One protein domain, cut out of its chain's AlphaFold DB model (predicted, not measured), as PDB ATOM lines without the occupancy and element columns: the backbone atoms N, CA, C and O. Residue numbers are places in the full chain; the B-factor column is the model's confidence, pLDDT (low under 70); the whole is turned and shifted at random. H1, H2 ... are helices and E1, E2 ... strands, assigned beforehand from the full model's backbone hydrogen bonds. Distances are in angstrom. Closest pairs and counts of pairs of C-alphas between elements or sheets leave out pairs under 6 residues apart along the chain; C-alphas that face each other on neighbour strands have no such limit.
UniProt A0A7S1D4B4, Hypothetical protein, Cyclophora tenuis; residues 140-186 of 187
ATOM      1  N   ILE A 140     -37.858  37.712  18.845       86.69
ATOM      2  CA  ILE A 140     -36.961  37.299  19.932       86.69
ATOM      3  C   ILE A 140     -36.211  38.524  20.457       86.69
ATOM      4  O   ILE A 140     -35.404  39.122  19.748       86.69
ATOM      5  N   VAL A 141     -36.459  38.888  21.718       85.81
ATOM      6  CA  VAL A 141     -35.789  40.010  22.400       85.81
ATOM      7  C   VAL A 141     -35.163  39.498  23.688       85.81
ATOM      8  O   VAL A 141     -35.863  38.972  24.549       85.81
ATOM      9  N   ASN A 142     -33.846  39.656  23.846       86.12
ATOM     10  CA  ASN A 142     -33.106  39.228  25.045       86.12
ATOM     11  C   ASN A 142     -33.379  37.760  25.440       86.12
ATOM     12  O   ASN A 142     -33.574  37.454  26.616       86.12
ATOM     13  N   GLY A 143     -33.457  36.863  24.449       83.88
ATOM     14  CA  GLY A 143     -33.742  35.437  24.659       83.88
ATOM     15  C   GLY A 143     -35.195  35.115  25.026       83.88
ATOM     16  O   GLY A 143     -35.487  33.982  25.395       83.88
ATOM     17  N   LYS A 144     -36.109  36.089  24.942       85.56
ATOM     18  CA  LYS A 144     -37.539  35.893  25.193       85.56
ATOM     19  C   LYS A 144     -38.321  35.883  23.890       85.56
ATOM     20  O   LYS A 144     -38.168  36.781  23.065       85.56
ATOM     21  N   ASN A 145     -39.197  34.894  23.778       86.44
ATOM     22  CA  ASN A 145     -40.163  34.758  22.702       86.44
ATOM     23  C   ASN A 145     -41.321  35.733  22.927       86.44
ATOM     24  O   ASN A 145     -41.997  35.679  23.954       86.44
ATOM     25  N   ILE A 146     -41.530  36.627  21.969       87.44
ATOM     26  CA  ILE A 146     -42.611  37.603  21.948       87.44
ATOM     27  C   ILE A 146     -43.479  37.293  20.731       87.44
ATOM     28  O   ILE A 146     -43.041  37.398  19.584       87.44
ATOM     29  N   TYR A 147     -44.723  36.908  20.997       87.44
ATOM     30  CA  TYR A 147     -45.708  36.601  19.969       87.44
ATOM     31  C   TYR A 147     -46.386  37.903  19.519       87.44
ATOM     32  O   TYR A 147     -46.948  38.605  20.364       87.44
ATOM     33  N   PRO A 148     -46.371  38.246  18.215       88.94
ATOM     34  CA  PRO A 148     -47.047  39.442  17.700       88.94
ATOM     35  C   PRO A 148     -48.513  39.537  18.141       88.94
ATOM     36  O   PRO A 148     -48.965  40.594  18.572       88.94
ATOM     37  N   THR A 149     -49.216  38.404  18.150       85.81
ATOM     38  CA  THR A 149     -50.624  38.277  18.554       85.81
ATOM     39  C   THR A 149     -50.892  38.704  20.000       85.81
ATOM     40  O   THR A 149     -51.977  39.205  20.307       85.81
ATOM     41  N   ASP A 150     -49.921  38.547  20.903       88.00
ATOM     42  CA  ASP A 150     -50.055  38.998  22.291       88.00
ATOM     43  C   ASP A 150     -49.902  40.519  22.409       88.00
ATOM     44  O   ASP A 150     -50.613  41.148  23.201       88.00
ATOM     45  N   ILE A 151     -49.030  41.126  21.597       90.38
ATOM     46  CA  ILE A 151     -48.904  42.588  21.506       90.38
ATOM     47  C   ILE A 151     -50.190  43.173  20.924       90.38
ATOM     48  O   ILE A 151     -50.771  44.074  21.526       90.38
ATOM     49  N   GLU A 152     -50.675  42.611  19.817       90.62
ATOM     50  CA  GLU A 152     -51.900  43.050  19.140       90.62
ATOM     51  C   GLU A 152     -53.096  43.041  20.100       90.62
ATOM     52  O   GLU A 152     -53.763  44.057  20.311       90.62
ATOM     53  N   ARG A 153     -53.298  41.926  20.813       87.56
ATOM     54  CA  ARG A 153     -54.363  41.797  21.817       87.56
ATOM     55  C   ARG A 153     -54.194  42.770  22.988       87.56
ATOM     56  O   ARG A 153     -55.184  43.224  23.567       87.56
ATOM     57  N   THR A 154     -52.957  43.072  23.379       90.38
ATOM     58  CA  THR A 154     -52.674  44.044  24.445       90.38
ATOM     59  C   THR A 154     -53.051  45.457  24.008       90.38
ATOM     60  O   THR A 154     -53.673  46.181  24.788       90.38
ATOM     61  N   ILE A 155     -52.748  45.835  22.765       91.81
ATOM     62  CA  ILE A 155     -53.134  47.124  22.179       91.81
ATOM     63  C   ILE A 155     -54.658  47.250  22.101       91.81
ATOM     64  O   ILE A 155     -55.203  48.235  22.594       91.81
ATOM     65  N   GLU A 156     -55.359  46.230  21.600       90.44
ATOM     66  CA  GLU A 156     -56.831  46.208  21.543       90.44
ATOM     67  C   GLU A 156     -57.481  46.417  22.917       90.44
ATOM     68  O   GLU A 156     -58.456  47.154  23.052       90.44
ATOM     69  N   ARG A 157     -56.933  45.783  23.962       88.75
ATOM     70  CA  ARG A 157     -57.442  45.911  25.338       88.75
ATOM     71  C   ARG A 157     -57.111  47.257  25.972       88.75
ATOM     72  O   ARG A 157     -57.892  47.741  26.785       88.75
ATOM     73  N   SER A 158     -55.958  47.830  25.635       92.56
ATOM     74  CA  SER A 158     -55.485  49.093  26.212       92.56
ATOM     75  C   SER A 158     -56.138  50.306  25.551       92.56
ATOM     76  O   SER A 158     -56.345  51.325  26.207       92.56
ATOM     77  N   PHE A 159     -56.505  50.191  24.271       91.62
ATOM     78  CA  PHE A 159     -57.086  51.274  23.477       91.62
ATOM     79  C   PHE A 159     -58.423  50.878  22.815       91.62
ATOM     80  O   PHE A 159     -58.581  51.053  21.605       91.62
ATOM     81  N   PRO A 160     -59.431  50.410  23.578       89.00
ATOM     82  CA  PRO A 160     -60.658  49.827  23.017       89.00
ATOM     83  C   PRO A 160     -61.515  50.815  22.206       89.00
ATOM     84  O   PRO A 160     -62.303  50.395  21.367       89.00
ATOM     85  N   ASN A 161     -61.348  52.124  22.432       91.62
ATOM     86  CA  ASN A 161     -62.054  53.181  21.695       91.62
ATOM     87  C   ASN A 161     -61.308  53.662  20.437       91.62
ATOM     88  O   ASN A 161     -61.839  54.495  19.710       91.62
ATOM     89  N   HIS A 162     -60.082  53.184  20.203       89.50
ATOM     90  CA  HIS A 162     -59.238  53.612  19.079       89.50
ATOM     91  C   HIS A 162     -58.837  52.447  18.174       89.50
ATOM     92  O   HIS A 162     -58.578  52.656  16.998       89.50
ATOM     93  N   VAL A 163     -58.777  51.226  18.710       90.00
ATOM     94  CA  VAL A 163     -58.362  50.039  17.964       90.00
ATOM     95  C   VAL A 163     -59.445  48.984  18.081       90.00
ATOM     96  O   VAL A 163     -59.651  48.380  19.134       90.00
ATOM     97  N   ARG A 164     -60.145  48.744  16.971       86.75
ATOM     98  CA  ARG A 164     -61.107  47.647  16.883       86.75
ATOM     99  C   ARG A 164     -60.357  46.305  16.911       86.75
ATOM    100  O   ARG A 164     -59.325  46.184  16.246       86.75
ATOM    101  N   PRO A 165     -60.879  45.274  17.601       84.88
ATOM    102  CA  PRO A 165     -60.288  43.942  17.569       84.88
ATOM    103  C   PRO A 165     -60.052  43.426  16.144       84.88
ATOM    104  O   PRO A 165     -60.929  43.537  15.282       84.88
ATOM    105  N   GLY A 166     -58.862  42.881  15.898       84.12
ATOM    106  CA  GLY A 166     -58.406  42.396  14.595       84.12
ATOM    107  C   GLY A 166     -58.000  43.489  13.601       84.12
ATOM    108  O   GLY A 166     -57.714  43.169  12.452       84.12
ATOM    109  N   CYS A 167     -57.988  44.764  14.001       89.75
ATOM    110  CA  CYS A 167     -57.631  45.890  13.129       89.75
ATOM    111  C   CYS A 167     -56.267  46.483  13.463       89.75
ATOM    112  O   CYS A 167     -56.056  47.687  13.372       89.75
ATOM    113  N   ASN A 168     -55.333  45.642  13.878       91.75
ATOM    114  CA  ASN A 168     -53.950  46.037  14.049       91.75
ATOM    115  C   ASN A 168     -53.032  44.864  13.708       91.75
ATOM    116  O   ASN A 168     -53.460  43.711  13.727       91.75
ATOM    117  N   LYS A 169     -51.785  45.174  13.361       91.94
ATOM    118  CA  LYS A 169     -50.743  44.192  13.071       91.94
ATOM    119  C   LYS A 169     -49.444  44.640  13.718       91.94
ATOM    120  O   LYS A 169     -49.026  45.788  13.570       91.94
ATOM    121  N   THR A 170     -48.793  43.721  14.417       91.88
ATOM    122  CA  THR A 170     -47.462  43.940  14.978       91.88
ATOM    123  C   THR A 170     -46.397  43.491  13.985       91.88
ATOM    124  O   THR A 170     -46.426  42.363  13.492       91.88
ATOM    125  N   VAL A 171     -45.430  44.368  13.716       89.44
ATOM    126  CA  VAL A 171     -44.334  44.137  12.771       89.44
ATOM    127  C   VAL A 171     -42.994  44.476  13.435       89.44
ATOM    128  O   VAL A 171     -42.799  45.608  13.895       89.44
ATOM    129  N   PRO A 172     -42.037  43.533  13.497       87.88
ATOM    130  CA  PRO A 172     -40.667  43.849  13.874       87.88
ATOM    131  C   PRO A 172     -39.963  44.589  12.727       87.88
ATOM    132  O   PRO A 172     -39.967  44.133  11.585       87.88
ATOM    133  N   VAL A 173     -39.323  45.719  13.027       87.75
ATOM    134  CA  VAL A 173     -38.544  46.505  12.063       87.75
ATOM    135  C   VAL A 173     -37.154  46.803  12.612       87.75
ATOM    136  O   VAL A 173     -36.994  47.188  13.768       87.75
ATOM    137  N   THR A 174     -36.126  46.662  11.781       86.81
ATOM    138  CA  THR A 174     -34.758  47.035  12.162       86.81
ATOM    139  C   THR A 174     -34.489  48.465  11.722       86.81
ATOM    140  O   THR A 174     -34.466  48.760  10.529       86.81
ATOM    141  N   VAL A 175     -34.252  49.361  12.680       87.94
ATOM    142  CA  VAL A 175     -33.949  50.776  12.428       87.94
ATOM    143  C   VAL A 175     -32.564  51.082  12.978       87.94
ATOM    144  O   VAL A 175     -32.330  50.939  14.177       87.94
ATOM    145  N   ALA A 176     -31.641  51.494  12.103       90.19
ATOM    146  CA  ALA A 176     -30.245  51.789  12.453       90.19
ATOM    147  C   ALA A 176     -29.563  50.658  13.259       90.19
ATOM    148  O   ALA A 176     -28.905  50.900  14.268       90.19
ATOM    149  N   GLY A 177     -29.775  49.404  12.845       87.50
ATOM    150  CA  GLY A 177     -29.201  48.221  13.499       87.50
ATOM    151  C   GLY A 177     -29.873  47.811  14.815       87.50
ATOM    152  O   GLY A 177     -29.471  46.817  15.408       87.50
ATOM    153  N   SER A 178     -30.906  48.531  15.263       86.19
ATOM    154  CA  SER A 178     -31.681  48.186  16.458       86.19
ATOM    155  C   SER A 178     -33.048  47.624  16.080       86.19
ATOM    156  O   SER A 178     -33.765  48.222  15.276       86.19
ATOM    157  N   LEU A 179     -33.430  46.498  16.688       87.50
ATOM    158  CA  LEU A 179     -34.779  45.951  16.566       87.50
ATOM    159  C   LEU A 179     -35.778  46.886  17.260       87.50
ATOM    160  O   LEU A 179     -35.634  47.207  18.439       87.50
ATOM    161  N   ARG A 180     -36.802  47.305  16.525       88.62
ATOM    162  CA  ARG A 180     -37.975  48.019  17.023       88.62
ATOM    163  C   ARG A 180     -39.223  47.214  16.692       88.62
ATOM    164  O   ARG A 180     -39.242  46.440  15.741       88.62
ATOM    165  N   ILE A 181     -40.265  47.410  17.484       90.88
ATOM    166  CA  ILE A 181     -41.574  46.810  17.246       90.88
ATOM    167  C   ILE A 181     -42.520  47.946  16.881       90.88
ATOM    168  O   ILE A 181     -42.677  48.888  17.657       90.88
ATOM    169  N   THR A 182     -43.123  47.853  15.703       90.75
ATOM    170  CA  THR A 182     -44.145  48.784  15.231       90.75
ATOM    171  C   THR A 182     -45.492  48.084  15.277       90.75
ATOM    172  O   THR A 182     -45.596  46.916  14.913       90.75
ATOM    173  N   VAL A 183     -46.527  48.796  15.719       91.81
ATOM    174  CA  VAL A 183     -47.910  48.331  15.615       91.81
ATOM    175  C   VAL A 183     -48.633  49.253  14.654       91.81
ATOM    176  O   VAL A 183     -48.766  50.448  14.912       91.81
ATOM    177  N   GLU A 184     -49.081  48.695  13.541       91.31
ATOM    178  CA  GLU A 184     -49.915  49.396  12.575       91.31
ATOM    179  C   GLU A 184     -51.372  49.158  12.949       91.31
ATOM    180  O   GLU A 184     -51.796  48.012  13.082       91.31
ATOM    181  N   CYS A 185     -52.129  50.231  13.164       89.94
ATOM    182  CA  CYS A 185     -53.565  50.164  13.411       89.94
ATOM    183  C   CYS A 185     -54.296  50.612  12.146       89.94
ATOM    184  O   CYS A 185     -53.944  51.628  11.547       89.94
ATOM    185  N   PHE A 186     -55.300  49.844  11.748       82.69
ATOM    186  CA  PHE A 186     -56.109  50.073  10.560       82.69
ATOM    187  C   PHE A 186     -57.521  50.471  10.992       82.69
ATOM    188  O   PHE A 186     -58.072  49.871  11.913       82.69
TER     189      PHE A 186
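Overview. This is residues 140 to 186 of the 187 residues of the protein "Hypothetical protein" of Cyclophora tenuis (UniProt A0A7S1D4B4). A long two-stranded hairpin, E2 and E3, makes the longest axis, and one helix, H1, packs by its residues 148 to 156 on the half of the hairpin where E2 begins and E3 ends. The short strand E1 continues the row of H1 toward the hairpin's turn but stays apart from the hairpin, and the link from H1 to E2 folds back at the other end. The printed part has 47 residues, with one named helix and three named strands in the order E1, H1, E2, E3; the class is mixed, helices and strands, and the sheet, order E2 - E3, is antiparallel. It is only just loose, close to compact, with a radius of gyration of the C-alphas of 11.7 A, and its elongated outline spans 34 by 21 by 13 A.

Arrangement. E2, residues 168 to 175, and E3, residues 178 to 185, form an antiparallel hairpin with 155 degrees between their directions. N 171 and O 182 are 2.8 A apart and N 180 and O 173 also 2.8 A, both within hydrogen-bond range. H1, residues 148 to 158, comes closest to E2 at the C-alphas of Pro 148 and Thr 170, 5.3 A apart. Its closest C-alphas to E3 are those of Glu 152 and Val 183, 7.5 A apart. In H1 every O i to N i+4 pair is within hydrogen-bond range. E1, residues 144 to 146, is apart from E2 and E3, and E1 and H1 meet only through their link. E1 pairs with no named strand, but residues 140 to 141 pair antiparallel with its residues 144 to 145.

Along the chain. E2 is 20.6 A long and E3 22.2 A, ending at C-alpha 185 (-53.565, 50.164, 13.411). H1 measures 15.4 A from C-alpha 148 at (-47.047, 39.442, 17.700). E1 spans 6.3 A from C-alpha 144 at (-37.539, 35.893, 25.193).

Size, cuts and confidence. The C-alphas farthest apart, Asn 161 and Gly 177, are 34.2 A apart. The printed part has no cut and no long link. Mean pLDDT of the printed part is 88.6, and no printed residue is under 70.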